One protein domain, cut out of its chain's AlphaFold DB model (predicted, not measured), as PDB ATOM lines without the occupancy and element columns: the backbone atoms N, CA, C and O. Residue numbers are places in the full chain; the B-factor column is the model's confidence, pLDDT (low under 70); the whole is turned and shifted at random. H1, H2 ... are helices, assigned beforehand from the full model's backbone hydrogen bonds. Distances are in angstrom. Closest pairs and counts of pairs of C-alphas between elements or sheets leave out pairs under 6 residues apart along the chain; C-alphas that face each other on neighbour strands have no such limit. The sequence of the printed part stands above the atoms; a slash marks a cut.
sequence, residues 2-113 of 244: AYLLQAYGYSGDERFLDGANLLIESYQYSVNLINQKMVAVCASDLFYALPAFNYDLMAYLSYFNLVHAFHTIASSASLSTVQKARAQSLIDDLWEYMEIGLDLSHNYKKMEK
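AT A GLANCE: This is residues 2 to 113 of the 244 residues of the protein "Hypothetical protein" of Adineta steineri (UniProt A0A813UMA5). The main body is a rod-like bundle of four helices running up and down, each against the one before it in the chain: the long hairpin H4 and H5 with the shorter hairpin H1 and H2 beside it, H1 packing on H4. Short H3 packs along the later part of H5, and the long loop after it reaches out at the rod's end away from H1 and H2, where residues 45 to 51 stick out. The printed part has 112 residues, with five named helices, H1 to H5 in order, and no named strand: all helix. It is only just loose, close to compact, with a radius of gyration of the C-alphas of 16.0 A and spans of 51 by 25 by 20 A.

IN THESE COORDINATES: Find C-alpha 2 at (-27.846, 18.048, 21.607), where H1 begins; it runs to residue 11. H2 is residues 14 to 27, 19.3 A long, and H3 residues 29 to 35. H4, residues 55 to 75, covers 30.1 A. H5, residues 81 to 108, covers 39.7 A to C-alpha 108 at (-29.171, 26.397, 0.114), with a kink of 37 degrees near residue 92.

HOW THE PARTS SIT: H1 touches H2 in a hairpin, through residues 14 to 20 of H2 alone; the closest C-alphas are Leu 4 and Phe 16, 5.1 A. H1 touches H4 at Gly 9 and Ile 73, their closest C-alphas, 4.4 A, the same way at a shallow tilt of 27 degrees. The hairpin H4 and H5 has its closest C-alphas at Phe 70 and Ile 91, 6.6 A. H3 touches residues 93 to 104 of H5 alone, closest at C-alphas 34 and 101, 3.7 A. Every O i to N i+4 pair is within hydrogen-bond range in H1, H2 and H4; H3 has 2 of 3, H5 21 of 24.

THE WHOLE: Look to C-alphas 48 and 81 for the two farthest apart, 52.9 A. The printed part has no cut, and the link from H3 to H4 is long, 19 residues. Confidence is under 70 at residues 36 to 56 and 109 to 113.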
ATOM      1  N   ALA A   2     -29.301  17.820  21.501       91.25
ATOM      2  CA  ALA A   2     -27.846  18.048  21.607       91.25
ATOM      3  C   ALA A   2     -27.360  18.321  23.048       91.25
ATOM      4  O   ALA A   2     -26.420  17.685  23.510       91.25
ATOM      5  N   TYR A   3     -28.066  19.174  23.800       93.75
ATOM      6  CA  TYR A   3     -27.756  19.439  25.213       93.75
ATOM      7  C   TYR A   3     -27.870  18.209  26.125       93.75
ATOM      8  O   TYR A   3     -27.074  18.069  27.047       93.75
ATOM      9  N   LEU A   4     -28.817  17.298  25.861       96.75
ATOM     10  CA  LEU A   4     -28.948  16.055  26.629       96.75
ATOM     11  C   LEU A   4     -27.742  15.149  26.381       96.75
ATOM     12  O   LEU A   4     -27.158  14.630  27.321       96.75
ATOM     13  N   LEU A   5     -27.305  15.025  25.126       96.50
ATOM     14  CA  LEU A   5     -26.128  14.227  24.791       96.50
ATOM     15  C   LEU A   5     -24.832  14.839  25.340       96.50
ATOM     16  O   LEU A   5     -23.948  14.101  25.766       96.50
ATOM     17  N   GLN A   6     -24.721  16.171  25.404       95.12
ATOM     18  CA  GLN A   6     -23.598  16.811  26.097       95.12
ATOM     19  C   GLN A   6     -23.621  16.515  27.596       95.12
ATOM     20  O   GLN A   6     -22.606  16.092  28.149       95.12
ATOM     21  N   ALA A   7     -24.772  16.704  28.247       96.88
ATOM     22  CA  ALA A   7     -24.931  16.418  29.668       96.88
ATOM     23  C   ALA A   7     -24.600  14.954  29.979       96.88
ATOM     24  O   ALA A   7     -23.867  14.686  30.929       96.88
ATOM     25  N   TYR A   8     -25.054  14.021  29.137       97.75
ATOM     26  CA  TYR A   8     -24.674  12.613  29.198       97.75
ATOM     27  C   TYR A   8     -23.157  12.416  29.073       97.75
ATOM     28  O   TYR A   8     -22.555  11.773  29.926       97.75
ATOM     29  N   GLY A   9     -22.520  13.014  28.061       95.38
ATOM     30  CA  GLY A   9     -21.078  12.884  27.835       95.38
ATOM     31  C   GLY A   9     -20.215  13.338  29.016       95.38
ATOM     32  O   GLY A   9     -19.173  12.735  29.271       95.38
ATOM     33  N   TYR A  10     -20.655  14.364  29.752       95.25
ATOM     34  CA  TYR A  10     -19.947  14.869  30.932       95.25
ATOM     35  C   TYR A  10     -20.290  14.124  32.224       95.25
ATOM     36  O   TYR A  10     -19.400  13.880  33.038       95.25
ATOM     37  N   SER A  11     -21.562  13.784  32.439       96.38
ATOM     38  CA  SER A  11     -22.028  13.223  33.717       96.38
ATOM     39  C   SER A  11     -22.038  11.696  33.764       96.38
ATOM     40  O   SER A  11     -21.920  11.126  34.844       96.38
ATOM     41  N   GLY A  12     -22.219  11.034  32.620       96.06
ATOM     42  CA  GLY A  12     -22.553   9.612  32.546       96.06
ATOM     43  C   GLY A  12     -23.921   9.241  33.112       96.06
ATOM     44  O   GLY A  12     -24.186   8.058  33.315       96.06
ATOM     45  N   ASP A  13     -24.792  10.218  33.368       97.56
ATOM     46  CA  ASP A  13     -26.136   9.978  33.885       97.56
ATOM     47  C   ASP A  13     -27.077   9.506  32.767       97.56
ATOM     48  O   ASP A  13     -27.458  10.271  31.876       97.56
ATOM     49  N   GLU A  14     -27.470   8.233  32.836       97.06
ATOM     50  CA  GLU A  14     -28.307   7.556  31.836       97.06
ATOM     51  C   GLU A  14     -29.654   8.250  31.594       97.06
ATOM     52  O   GLU A  14     -30.182   8.162  30.487       97.06
ATOM     53  N   ARG A  15     -30.171   9.034  32.553       98.12
ATOM     54  CA  ARG A  15     -31.422   9.791  32.369       98.12
ATOM     55  C   ARG A  15     -31.347  10.757  31.191       98.12
ATOM     56  O   ARG A  15     -32.357  11.010  30.538       98.12
ATOM     57  N   PHE A  16     -30.164  11.300  30.898       98.31
ATOM     58  CA  PHE A  16     -29.980  12.183  29.748       98.31
ATOM     59  C   PHE A  16     -29.995  11.422  28.421       98.31
ATOM     60  O   PHE A  16     -30.558  11.923  27.447       98.31
ATOM     61  N   LEU A  17     -29.413  10.221  28.382       97.25
ATOM     62  CA  LEU A  17     -29.443   9.369  27.194       97.25
ATOM     63  C   LEU A  17     -30.861   8.848  26.936       97.25
ATOM     64  O   LEU A  17     -31.354   8.944  25.815       97.25
ATOM     65  N   ASP A  18     -31.549   8.391  27.982       97.56
ATOM     66  CA  ASP A  18     -32.948   7.962  27.908       97.56
ATOM     67  C   ASP A  18     -33.861   9.118  27.471       97.56
ATOM     68  O   ASP A  18     -34.718   8.946  26.605       97.56
ATOM     69  N   GLY A  19     -33.634  10.330  27.990       97.81
ATOM     70  CA  GLY A  19     -34.341  11.529  27.542       97.81
ATOM     71  C   GLY A  19     -34.073  11.872  26.072       97.81
ATOM     72  O   GLY A  19     -34.982  12.310  25.368       97.81
ATOM     73  N   ALA A  20     -32.848  11.664  25.577       96.81
ATOM     74  CA  ALA A  20     -32.533  11.852  24.163       96.81
ATOM     75  C   ALA A  20     -33.270  10.827  23.283       96.81
ATOM     76  O   ALA A  20     -33.870  11.229  22.287       96.81
ATOM     77  N   ASN A  21     -33.296   9.553  23.688       96.25
ATOM     78  CA  ASN A  21     -34.054   8.500  23.004       96.25
ATOM     79  C   ASN A  21     -35.551   8.806  22.977       96.25
ATOM     80  O   ASN A  21     -36.161   8.755  21.914       96.25
ATOM     81  N   LEU A  22     -36.128   9.239  24.102       96.94
ATOM     82  CA  LEU A  22     -37.537   9.628  24.168       96.94
ATOM     83  C   LEU A  22     -37.873  10.725  23.146       96.94
ATOM     84  O   LEU A  22     -38.892  10.640  22.462       96.94
ATOM     85  N   LEU A  23     -37.012  11.743  23.009       95.44
ATOM     86  CA  LEU A  23     -37.200  12.804  22.012       95.44
ATOM     87  C   LEU A  23     -37.167  12.275  20.573       95.44
ATOM     88  O   LEU A  23     -37.892  12.773  19.711       95.44
ATOM     89  N   ILE A  24     -36.328  11.284  20.303       94.25
ATOM     90  CA  ILE A  24     -36.196  10.685  18.974       94.25
ATOM     91  C   ILE A  24     -37.401   9.799  18.673       94.25
ATOM     92  O   ILE A  24     -38.072  10.015  17.669       94.25
ATOM     93  N   GLU A  25     -37.727   8.870  19.565       94.88
ATOM     94  CA  GLU A  25     -38.792   7.888  19.359       94.88
ATOM     95  C   GLU A  25     -40.180   8.539  19.350       94.88
ATOM     96  O   GLU A  25     -40.984   8.284  18.454       94.88
ATOM     97  N   SER A  26     -40.455   9.424  20.314       96.31
ATOM     98  CA  SER A  26     -41.794  10.008  20.485       96.31
ATOM     99  C   SER A  26     -42.039  11.229  19.601       96.31
ATOM    100  O   SER A  26     -43.180  11.500  19.236       96.31
ATOM    101  N   TYR A  27     -40.986  11.981  19.264       94.00
ATOM    102  CA  TYR A  27     -41.122  13.283  18.601       94.00
ATOM    103  C   TYR A  27     -40.265  13.436  17.342       94.00
ATOM    104  O   TYR A  27     -40.188  14.540  16.798       94.00
ATOM    105  N   GLN A  28     -39.624  12.362  16.868       92.38
ATOM    106  CA  GLN A  28     -38.882  12.337  15.602       92.38
ATOM    107  C   GLN A  28     -37.785  13.414  15.528       92.38
ATOM    108  O   GLN A  28     -37.537  14.022  14.487       92.38
ATOM    109  N   TYR A  29     -37.100  13.671  16.650       91.19
ATOM    110  CA  TYR A  29     -36.050  14.696  16.703       91.19
ATOM    111  C   TYR A  29     -34.851  14.400  15.790       91.19
ATOM    112  O   TYR A  29     -34.146  15.337  15.421       91.19
ATOM    113  N   SER A  30     -34.637  13.141  15.397       89.88
ATOM    114  CA  SER A  30     -33.672  12.766  14.355       89.88
ATOM    115  C   SER A  30     -34.029  13.402  13.008       89.88
ATOM    116  O   SER A  30     -33.188  14.053  12.397       89.88
ATOM    117  N   VAL A  31     -35.295  13.334  12.589       88.62
ATOM    118  CA  VAL A  31     -35.792  13.961  11.350       88.62
ATOM    119  C   VAL A  31     -35.734  15.487  11.436       88.62
ATOM    120  O   VAL A  31     -35.418  16.160  10.453       88.62
ATOM    121  N   ASN A  32     -35.959  16.056  12.624       86.38
ATOM    122  CA  ASN A  32     -35.807  17.496  12.832       86.38
ATOM    123  C   ASN A  32     -34.374  17.987  12.587       86.38
ATOM    124  O   ASN A  32     -34.214  19.164  12.283       86.38
ATOM    125  N   LEU A  33     -33.347  17.128  12.666       86.44
ATOM    126  CA  LEU A  33     -31.991  17.510  12.258       86.44
ATOM    127  C   LEU A  33     -31.918  17.830  10.764       86.44
ATOM    128  O   LEU A  33     -31.213  18.755  10.400       86.44
ATOM    129  N   ILE A  34     -32.680  17.148   9.908       85.31
ATOM    130  CA  ILE A  34     -32.758  17.499   8.481       85.31
ATOM    131  C   ILE A  34     -33.510  18.824   8.305       85.31
ATOM    132  O   ILE A  34     -33.099  19.700   7.546       85.31
ATOM    133  N   ASN A  35     -34.609  18.983   9.043       77.12
ATOM    134  CA  ASN A  35     -35.541  20.098   8.881       77.12
ATOM    135  C   ASN A  35     -35.184  21.342   9.709       77.12
ATOM    136  O   ASN A  35     -35.968  22.294   9.721       77.12
ATOM    137  N   GLN A  36     -34.025  21.365  10.385       69.56
ATOM    138  CA  GLN A  36     -33.651  22.432  11.322       69.56
ATOM    139  C   GLN A  36     -33.646  23.828  10.681       69.56
ATOM    140  O   GLN A  36     -33.806  24.816  11.398       69.56
ATOM    141  N   LYS A  37     -33.577  23.911   9.341       62.91
ATOM    142  CA  LYS A  37     -34.054  25.062   8.566       62.91
ATOM    143  C   LYS A  37     -34.254  24.711   7.082       62.91
ATOM    144  O   LYS A  37     -33.310  24.744   6.299       62.91
ATOM    145  N   MET A  38     -35.492  24.459   6.658       56.00
ATOM    146  CA  MET A  38     -35.871  24.428   5.233       56.00
ATOM    147  C   MET A  38     -37.093  25.311   4.993       56.00
ATOM    148  O   MET A  38     -38.181  24.832   4.698       56.00
ATOM    149  N   VAL A  39     -36.931  26.625   5.146       51.84
ATOM    150  CA  VAL A  39     -37.958  27.577   4.708       51.84
ATOM    151  C   VAL A  39     -37.378  28.381   3.556       51.84
ATOM    152  O   VAL A  39     -36.262  28.895   3.647       51.84
ATOM    153  N   ALA A  40     -38.118  28.362   2.447       49.56
ATOM    154  CA  ALA A  40     -37.715  28.827   1.130       49.56
ATOM    155  C   ALA A  40     -37.062  30.215   1.150       49.56
ATOM    156  O   ALA A  40     -37.417  31.067   1.961       49.56
ATOM    157  N   VAL A  41     -36.168  30.435   0.178       50.50
ATOM    158  CA  VAL A  41     -35.378  31.661  -0.054       50.50
ATOM    159  C   VAL A  41     -36.217  32.949   0.011       50.50
ATOM    160  O   VAL A  41     -35.667  33.998   0.312       50.50
ATOM    161  N   CYS A  42     -37.537  32.874  -0.203       52.84
ATOM    162  CA  CYS A  42     -38.428  34.036  -0.234       52.84
ATOM    163  C   CYS A  42     -39.722  33.892   0.595       52.84
ATOM    164  O   CYS A  42     -40.608  34.733   0.479       52.84
ATOM    165  N   ALA A  43     -39.879  32.841   1.415       46.50
ATOM    166  CA  ALA A  43     -41.147  32.580   2.119       46.50
ATOM    167  C   ALA A  43     -41.247  33.193   3.530       46.50
ATOM    168  O   ALA A  43     -42.327  33.165   4.116       46.50
ATOM    169  N   SER A  44     -40.170  33.757   4.089       46.25
ATOM    170  CA  SER A  44     -40.210  34.390   5.419       46.25
ATOM    171  C   SER A  44     -40.583  35.873   5.404       46.25
ATOM    172  O   SER A  44     -41.043  36.377   6.423       46.25
ATOM    173  N   ASP A  45     -40.435  36.561   4.270       43.84
ATOM    174  CA  ASP A  45     -40.549  38.028   4.229       43.84
ATOM    175  C   ASP A  45     -41.962  38.516   3.862       43.84
ATOM    176  O   ASP A  45     -42.258  39.701   3.973       43.84
ATOM    177  N   LEU A  46     -42.891  37.610   3.518       45.47
ATOM    178  CA  LEU A  46     -44.309  37.972   3.376       45.47
ATOM    179  C   LEU A  46     -45.006  38.209   4.731       45.47
ATOM    180  O   LEU A  46     -46.136  38.696   4.760       45.47
ATOM    181  N   PHE A  47     -44.350  37.886   5.852       44.28
ATOM    182  CA  PHE A  47     -44.872  38.100   7.203       44.28
ATOM    183  C   PHE A  47     -44.140  39.273   7.878       44.28
ATOM    184  O   PHE A  47     -43.335  39.100   8.788       44.28
ATOM    185  N   TYR A  48     -44.445  40.486   7.411       43.62
ATOM    186  CA  TYR A  48     -43.887  41.797   7.796       43.62
ATOM    187  C   TYR A  48     -43.965  42.197   9.296       43.62
ATOM    188  O   TYR A  48     -43.823  43.372   9.620       43.62
ATOM    189  N   ALA A  49     -44.189  41.278  10.239       41.38
ATOM    190  CA  ALA A  49     -44.481  41.631  11.635       41.38
ATOM    191  C   ALA A  49     -43.664  40.892  12.704       41.38
ATOM    192  O   ALA A  49     -43.817  41.198  13.885       41.38
ATOM    193  N   LEU A  50     -42.791  39.948  12.344       41.94
ATOM    194  CA  LEU A  50     -41.908  39.307  13.320       41.94
ATOM    195  C   LEU A  50     -40.464  39.391  12.831       41.94
ATOM    196  O   LEU A  50     -40.203  39.024  11.685       41.94
ATOM    197  N   PRO A  51     -39.514  39.872  13.656       46.97
ATOM    198  CA  PRO A  51     -38.114  39.890  13.269       46.97
ATOM    199  C   PRO A  51     -37.733  38.457  12.912       46.97
ATOM    200  O   PRO A  51     -37.822  37.583  13.768       46.97
ATOM    201  N   ALA A  52     -37.376  38.210  11.646       47.78
ATOM    202  CA  ALA A  52     -36.908  36.913  11.174       47.78
ATOM    203  C   ALA A  52     -35.813  36.424  12.131       47.78
ATOM    204  O   ALA A  52     -34.692  36.943  12.133       47.78
ATOM    205  N   PHE A  53     -36.196  35.541  13.052       48.19
ATOM    206  CA  PHE A  53     -35.347  35.165  14.165       48.19
ATOM    207  C   PHE A  53     -34.100  34.457  13.638       48.19
ATOM    208  O   PHE A  53     -34.030  33.986  12.505       48.19
ATOM    209  N   ASN A  54     -33.100  34.438  14.506       54.66
ATOM    210  CA  ASN A  54     -31.732  33.960  14.374       54.66
ATOM    211  C   ASN A  54     -31.618  32.437  14.083       54.66
ATOM    212  O   ASN A  54     -30.917  31.706  14.780       54.66
ATOM    213  N   TYR A  55     -32.373  31.923  13.106       63.91
ATOM    214  CA  TYR A  55     -32.572  30.488  12.896       63.91
ATOM    215  C   TYR A  55     -31.320  29.785  12.355       63.91
ATOM    216  O   TYR A  55     -31.096  28.630  12.707       63.91
ATOM    217  N   ASP A  56     -30.473  30.457  11.562       69.56
ATOM    218  CA  ASP A  56     -29.237  29.829  11.060       69.56
ATOM    219  C   ASP A  56     -28.226  29.608  12.172       69.56
ATOM    220  O   ASP A  56     -27.696  28.509  12.294       69.56
ATOM    221  N   LEU A  57     -27.993  30.614  13.023       74.00
ATOM    222  CA  LEU A  57     -27.080  30.457  14.154       74.00
ATOM    223  C   LEU A  57     -27.547  29.319  15.049       74.00
ATOM    224  O   LEU A  57     -26.736  28.489  15.443       74.00
ATOM    225  N   MET A  58     -28.848  29.241  15.334       74.56
ATOM    226  CA  MET A  58     -29.391  28.165  16.160       74.56
ATOM    227  C   MET A  58     -29.242  26.788  15.498       74.56
ATOM    228  O   MET A  58     -28.910  25.829  16.196       74.56
ATOM    229  N   ALA A  59     -29.415  26.678  14.177       79.00
ATOM    230  CA  ALA A  59     -29.195  25.431  13.443       79.00
ATOM    231  C   ALA A  59     -27.709  25.021  13.452       79.00
ATOM    232  O   ALA A  59     -27.362  23.936  13.920       79.00
ATOM    233  N   TYR A  60     -26.803  25.911  13.036       83.00
ATOM    234  CA  TYR A  60     -25.366  25.623  13.003       83.00
ATOM    235  C   TYR A  60     -24.801  25.339  14.403       83.00
ATOM    236  O   TYR A  60     -24.075  24.358  14.583       83.00
ATOM    237  N   LEU A  61     -25.177  26.112  15.425       84.38
ATOM    238  CA  LEU A  61     -24.764  25.828  16.803       84.38
ATOM    239  C   LEU A  61     -25.317  24.497  17.314       84.38
ATOM    240  O   LEU A  61     -24.647  23.826  18.097       84.38
ATOM    241  N   SER A  62     -26.504  24.079  16.869       87.88
ATOM    242  CA  SER A  62     -27.050  22.766  17.223       87.88
ATOM    243  C   SER A  62     -26.210  21.632  16.642       87.88
ATOM    244  O   SER A  62     -25.885  20.699  17.380       87.88
ATOM    245  N   TYR A  63     -25.789  21.726  15.375       89.00
ATOM    246  CA  TYR A  63     -24.874  20.753  14.767       89.00
ATOM    247  C   TYR A  63     -23.512  20.738  15.458       89.00
ATOM    248  O   TYR A  63     -23.011  19.670  15.809       89.00
ATOM    249  N   PHE A  64     -22.944  21.915  15.731       88.62
ATOM    250  CA  PHE A  64     -21.698  22.036  16.482       88.62
ATOM    251  C   PHE A  64     -21.784  21.312  17.831       88.62
ATOM    252  O   PHE A  64     -20.949  20.464  18.154       88.62
ATOM    253  N   ASN A  65     -22.833  21.619  18.597       91.31
ATOM    254  CA  ASN A  65     -23.078  21.047  19.911       91.31
ATOM    255  C   ASN A  65     -23.260  19.533  19.865       91.31
ATOM    256  O   ASN A  65     -22.828  18.843  20.791       91.31
ATOM    257  N   LEU A  66     -23.892  19.026  18.810       92.38
ATOM    258  CA  LEU A  66     -24.130  17.607  18.611       92.38
ATOM    259  C   LEU A  66     -22.825  16.861  18.303       92.38
ATOM    260  O   LEU A  66     -22.491  15.916  19.013       92.38
ATOM    261  N   VAL A  67     -22.030  17.340  17.340       90.44
ATOM    262  CA  VAL A  67     -20.717  16.749  17.017       90.44
ATOM    263  C   VAL A  67     -19.768  16.815  18.205       90.44
ATOM    264  O   VAL A  67     -19.061  15.851  18.500       90.44
ATOM    265  N   HIS A  68     -19.775  17.931  18.935       90.50
ATOM    266  CA  HIS A  68     -19.010  18.044  20.168       90.50
ATOM    267  C   HIS A  68     -19.456  17.006  21.207       90.50
ATOM    268  O   HIS A  68     -18.606  16.334  21.784       90.50
ATOM    269  N   ALA A  69     -20.765  16.808  21.408       93.62
ATOM    270  CA  ALA A  69     -21.283  15.777  22.310       93.62
ATOM    271  C   ALA A  69     -20.811  14.376  21.910       93.62
ATOM    272  O   ALA A  69     -20.355  13.614  22.761       93.62
ATOM    273  N   PHE A  70     -20.870  14.055  20.617       92.56
ATOM    274  CA  PHE A  70     -20.413  12.776  20.082       92.56
ATOM    275  C   PHE A  70     -18.936  12.530  20.399       92.56
ATOM    276  O   PHE A  70     -18.574  11.470  20.912       92.56
ATOM    277  N   HIS A  71     -18.091  13.539  20.173       89.06
ATOM    278  CA  HIS A  71     -16.675  13.468  20.510       89.06
ATOM    279  C   HIS A  71     -16.452  13.319  22.023       89.06
ATOM    280  O   HIS A  71     -15.646  12.486  22.447       89.06
ATOM    281  N   THR A  72     -17.167  14.086  22.851       92.12
ATOM    282  CA  THR A  72     -17.086  13.987  24.316       92.12
ATOM    283  C   THR A  72     -17.459  12.586  24.795       92.12
ATOM    284  O   THR A  72     -16.711  12.002  25.570       92.12
ATOM    285  N   ILE A  73     -18.551  12.000  24.300       94.31
ATOM    286  CA  ILE A  73     -18.978  10.641  24.667       94.31
ATOM    287  C   ILE A  73     -17.918   9.608  24.265       94.31
ATOM    288  O   ILE A  73     -17.522   8.771  25.078       94.31
ATOM    289  N   ALA A  74     -17.406   9.688  23.032       90.69
ATOM    290  CA  ALA A  74     -16.394   8.758  22.538       90.69
ATOM    291  C   ALA A  74     -15.092   8.826  23.364       90.69
ATOM    292  O   ALA A  74     -14.517   7.793  23.733       90.69
ATOM    293  N   SER A  75     -14.647  10.042  23.691       89.69
ATOM    294  CA  SER A  75     -13.383  10.305  24.394       89.69
ATOM    295  C   SER A  75     -13.474  10.272  25.924       89.69
ATOM    296  O   SER A  75     -12.437  10.204  26.580       89.69
ATOM    297  N   SER A  76     -14.675  10.271  26.509       92.94
ATOM    298  CA  SER A  76     -14.854  10.363  27.961       92.94
ATOM    299  C   SER A  76     -14.241   9.172  28.703       92.94
ATOM    300  O   SER A  76     -14.537   8.016  28.399       92.94
ATOM    301  N   ALA A  77     -13.401   9.436  29.702       92.56
ATOM    302  CA  ALA A  77     -12.847   8.402  30.576       92.56
ATOM    303  C   ALA A  77     -13.819   7.974  31.692       92.56
ATOM    304  O   ALA A  77     -13.630   6.912  32.279       92.56
ATOM    305  N   SER A  78     -14.847   8.781  31.988       93.44
ATOM    306  CA  SER A  78     -15.823   8.495  33.048       93.44
ATOM    307  C   SER A  78     -16.913   7.510  32.619       93.44
ATOM    308  O   SER A  78     -17.548   6.902  33.476       93.44
ATOM    309  N   LEU A  79     -17.122   7.322  31.312       95.62
ATOM    310  CA  LEU A  79     -18.110   6.386  30.774       95.62
ATOM    311  C   LEU A  79     -17.539   4.972  30.659       95.62
ATOM    312  O   LEU A  79     -16.477   4.761  30.063       95.62
ATOM    313  N   SER A  80     -18.289   3.984  31.148       96.31
ATOM    314  CA  SER A  80     -17.948   2.570  30.952       96.31
ATOM    315  C   SER A  80     -18.084   2.137  29.485       96.31
ATOM    316  O   SER A  80     -18.790   2.759  28.689       96.31
ATOM    317  N   THR A  81     -17.452   1.020  29.113       95.00
ATOM    318  CA  THR A  81     -17.549   0.451  27.756       95.00
ATOM    319  C   THR A  81     -18.996   0.188  27.333       95.00
ATOM    320  O   THR A  81     -19.356   0.440  26.186       95.00
ATOM    321  N   VAL A  82     -19.836  -0.275  28.263       95.31
ATOM    322  CA  VAL A  82     -21.258  -0.557  28.010       95.31
ATOM    323  C   VAL A  82     -22.027   0.733  27.722       95.31
ATOM    324  O   VAL A  82     -22.779   0.795  26.754       95.31
ATOM    325  N   GLN A  83     -21.786   1.779  28.511       95.75
ATOM    326  CA  GLN A  83     -22.401   3.096  28.324       95.75
ATOM    327  C   GLN A  83     -22.023   3.715  26.978       95.75
ATOM    328  O   GLN A  83     -22.888   4.143  26.213       95.75
ATOM    329  N   LYS A  84     -20.732   3.667  26.629       94.25
ATOM    330  CA  LYS A  84     -20.254   4.117  25.318       94.25
ATOM    331  C   LYS A  84     -20.907   3.346  24.180       94.25
ATOM    332  O   LYS A  84     -21.360   3.971  23.233       94.25
ATOM    333  N   ALA A  85     -20.988   2.017  24.273       93.19
ATOM    334  CA  ALA A  85     -21.613   1.190  23.243       93.19
ATOM    335  C   ALA A  85     -23.105   1.520  23.060       93.19
ATOM    336  O   ALA A  85     -23.578   1.616  21.931       93.19
ATOM    337  N   ARG A  86     -23.829   1.757  24.161       92.75
ATOM    338  CA  ARG A  86     -25.246   2.143  24.125       92.75
ATOM    339  C   ARG A  86     -25.446   3.491  23.437       92.75
ATOM    340  O   ARG A  86     -26.285   3.610  22.551       92.75
ATOM    341  N   ALA A  87     -24.652   4.491  23.813       94.94
ATOM    342  CA  ALA A  87     -24.706   5.800  23.176       94.94
ATOM    343  C   ALA A  87     -24.248   5.748  21.713       94.94
ATOM    344  O   ALA A  87     -24.804   6.454  20.880       94.94
ATOM    345  N   GLN A  88     -23.276   4.894  21.381       92.00
ATOM    346  CA  GLN A  88     -22.727   4.786  20.032       92.00
ATOM    347  C   GLN A  88     -23.799   4.433  18.997       92.00
ATOM    348  O   GLN A  88     -23.832   5.086  17.963       92.00
ATOM    349  N   SER A  89     -24.712   3.502  19.302       88.31
ATOM    350  CA  SER A  89     -25.824   3.157  18.400       88.31
ATOM    351  C   SER A  89     -26.694   4.373  18.069       88.31
ATOM    352  O   SER A  89     -27.024   4.607  16.915       88.31
ATOM    353  N   LEU A  90     -27.015   5.194  19.074       91.69
ATOM    354  CA  LEU A  90     -27.791   6.418  18.876       91.69
ATOM    355  C   LEU A  90     -27.027   7.457  18.045       91.69
ATOM    356  O   LEU A  90     -27.589   8.147  17.197       91.69
ATOM    357  N   ILE A  91     -25.729   7.596  18.315       92.25
ATOM    358  CA  ILE A  91     -24.842   8.514  17.596       92.25
ATOM    359  C   ILE A  91     -24.645   8.051  16.148       92.25
ATOM    360  O   ILE A  91     -24.416   8.881  15.272       92.25
ATOM    361  N   ASP A  92     -24.675   6.744  15.884       87.44
ATOM    362  CA  ASP A  92     -24.646   6.175  14.535       87.44
ATOM    363  C   ASP A  92     -25.831   6.697  13.722       87.44
ATOM    364  O   ASP A  92     -25.609   7.367  12.711       87.44
ATOM    365  N   ASP A  93     -27.046   6.534  14.247       86.19
ATOM    366  CA  ASP A  93     -28.272   6.981  13.585       86.19
ATOM    367  C   ASP A  93     -28.300   8.501  13.385       86.19
ATOM    368  O   ASP A  93     -28.523   8.995  12.282       86.19
ATOM    369  N   LEU A  94     -28.037   9.278  14.440       91.31
ATOM    370  CA  LEU A  94     -28.152  10.740  14.386       91.31
ATOM    371  C   LEU A  94     -27.152  11.405  13.439       91.31
ATOM    372  O   LEU A  94     -27.437  12.486  12.920       91.31
ATOM    373  N   TRP A  95     -25.982  10.801  13.240       87.75
ATOM    374  CA  TRP A  95     -24.934  11.381  12.404       87.75
ATOM    375  C   TRP A  95     -25.359  11.484  10.940       87.75
ATOM    376  O   TRP A  95     -25.110  12.509  10.316       87.75
ATOM    377  N   GLU A  96     -26.050  10.473  10.410       85.00
ATOM    378  CA  GLU A  96     -26.524  10.484   9.021       85.00
ATOM    379  C   GLU A  96     -27.524  11.626   8.784       85.00
ATOM    380  O   GLU A  96     -27.344  12.450   7.884       85.00
ATOM    381  N   TYR A  97     -28.539  11.750   9.648       88.56
ATOM    382  CA  TYR A  97     -29.517  12.844   9.573       88.56
ATOM    383  C   TYR A  97     -28.859  14.220   9.721       88.56
ATOM    384  O   TYR A  97     -29.248  15.178   9.049       88.56
ATOM    385  N   MET A  98     -27.861  14.317  10.600       89.12
ATOM    386  CA  MET A  98     -27.092  15.535  10.820       89.12
ATOM    387  C   MET A  98     -26.305  15.944   9.573       89.12
ATOM    388  O   MET A  98     -26.363  17.111   9.199       89.12
ATOM    389  N   GLU A  99     -25.588  15.021   8.929       84.38
ATOM    390  CA  GLU A  99     -24.822  15.312   7.711       84.38
ATOM    391  C   GLU A  99     -25.737  15.779   6.579       84.38
ATOM    392  O   GLU A  99     -25.460  16.805   5.957       84.38
ATOM    393  N   ILE A 100     -26.870  15.100   6.374       85.56
ATOM    394  CA  ILE A 100     -27.872  15.500   5.379       85.56
ATOM    395  C   ILE A 100     -28.388  16.914   5.678       85.56
ATOM    396  O   ILE A 100     -28.387  17.774   4.795       85.56
ATOM    397  N   GLY A 101     -28.814  17.175   6.916       85.00
ATOM    398  CA  GLY A 101     -29.330  18.483   7.326       85.00
ATOM    399  C   GLY A 101     -28.295  19.600   7.204       85.00
ATOM    400  O   GLY A 101     -28.606  20.694   6.720       85.00
ATOM    401  N   LEU A 102     -27.051  19.320   7.592       84.25
ATOM    402  CA  LEU A 102     -25.935  20.253   7.515       84.25
ATOM    403  C   LEU A 102     -25.581  20.579   6.059       84.25
ATOM    404  O   LEU A 102     -25.453  21.756   5.725       84.25
ATOM    405  N   ASP A 103     -25.483  19.578   5.183       83.19
ATOM    406  CA  ASP A 103     -25.217  19.769   3.752       83.19
ATOM    407  C   ASP A 103     -26.330  20.557   3.061       83.19
ATOM    408  O   ASP A 103     -26.051  21.461   2.269       83.19
ATOM    409  N   LEU A 104     -27.595  20.259   3.368       81.06
ATOM    410  CA  LEU A 104     -28.732  21.021   2.851       81.06
ATOM    411  C   LEU A 104     -28.658  22.478   3.320       81.06
ATOM    412  O   LEU A 104     -28.682  23.399   2.499       81.06
ATOM    413  N   SER A 105     -28.488  22.692   4.626       79.56
ATOM    414  CA  SER A 105     -28.358  24.030   5.219       79.56
ATOM    415  C   SER A 105     -27.191  24.801   4.601       79.56
ATOM    416  O   SER A 105     -27.290  26.003   4.345       79.56
ATOM    417  N   HIS A 106     -26.081  24.121   4.314       80.75
ATOM    418  CA  HIS A 106     -24.926  24.738   3.690       80.75
ATOM    419  C   HIS A 106     -25.182  25.050   2.208       80.75
ATOM    420  O   HIS A 106     -24.943  26.171   1.765       80.75
ATOM    421  N   ASN A 107     -25.723  24.138   1.414       78.56
ATOM    422  CA  ASN A 107     -25.888  24.379  -0.021       78.56
ATOM    423  C   ASN A 107     -26.955  25.440  -0.339       78.56
ATOM    424  O   ASN A 107     -26.745  26.261  -1.232       78.56
ATOM    425  N   TYR A 108     -28.057  25.489   0.414       72.62
ATOM    426  CA  TYR A 108     -29.171  26.397   0.114       72.62
ATOM    427  C   TYR A 108     -28.977  27.840   0.607       72.62
ATOM    428  O   TYR A 108     -29.586  28.753   0.054       72.62
ATOM    429  N   LYS A 109     -28.134  28.087   1.622       67.38
ATOM    430  CA  LYS A 109     -28.025  29.403   2.289       67.38
ATOM    431  C   LYS A 109     -26.744  30.184   1.994       67.38
ATOM    432  O   LYS A 109     -26.331  31.005   2.800       67.38
ATOM    433  N   LYS A 110     -26.100  29.976   0.840       64.31
ATOM    434  CA  LYS A 110     -24.780  30.568   0.514       64.31
ATOM    435  C   LYS A 110     -24.662  32.086   0.788       64.31
ATOM    436  O   LYS A 110     -23.605  32.516   1.236       64.31
ATOM    437  N   MET A 111     -25.732  32.863   0.586       57.34
ATOM    438  CA  MET A 111     -25.765  34.333   0.741       57.34
ATOM    439  C   MET A 111     -26.183  34.848   2.134       57.34
ATOM    440  O   MET A 111     -26.275  36.051   2.337       57.34
ATOM    441  N   GLU A 112     -26.437  33.972   3.107       61.28
ATOM    442  CA  GLU A 112     -26.753  34.364   4.499       61.28
ATOM    443  C   GLU A 112     -25.653  33.925   5.482       61.28
ATOM    444  O   GLU A 112     -25.746  34.157   6.685       61.28
ATOM    445  N   LYS A 113     -24.592  33.273   4.991       68.88
ATOM    446  CA  LYS A 113     -23.564  32.693   5.856       68.88
ATOM    447  C   LYS A 113     -22.495  33.696   6.226       68.88
ATOM    448  O   LYS A 113     -21.754  34.156   5.359       68.88
TER     449      LYS A 113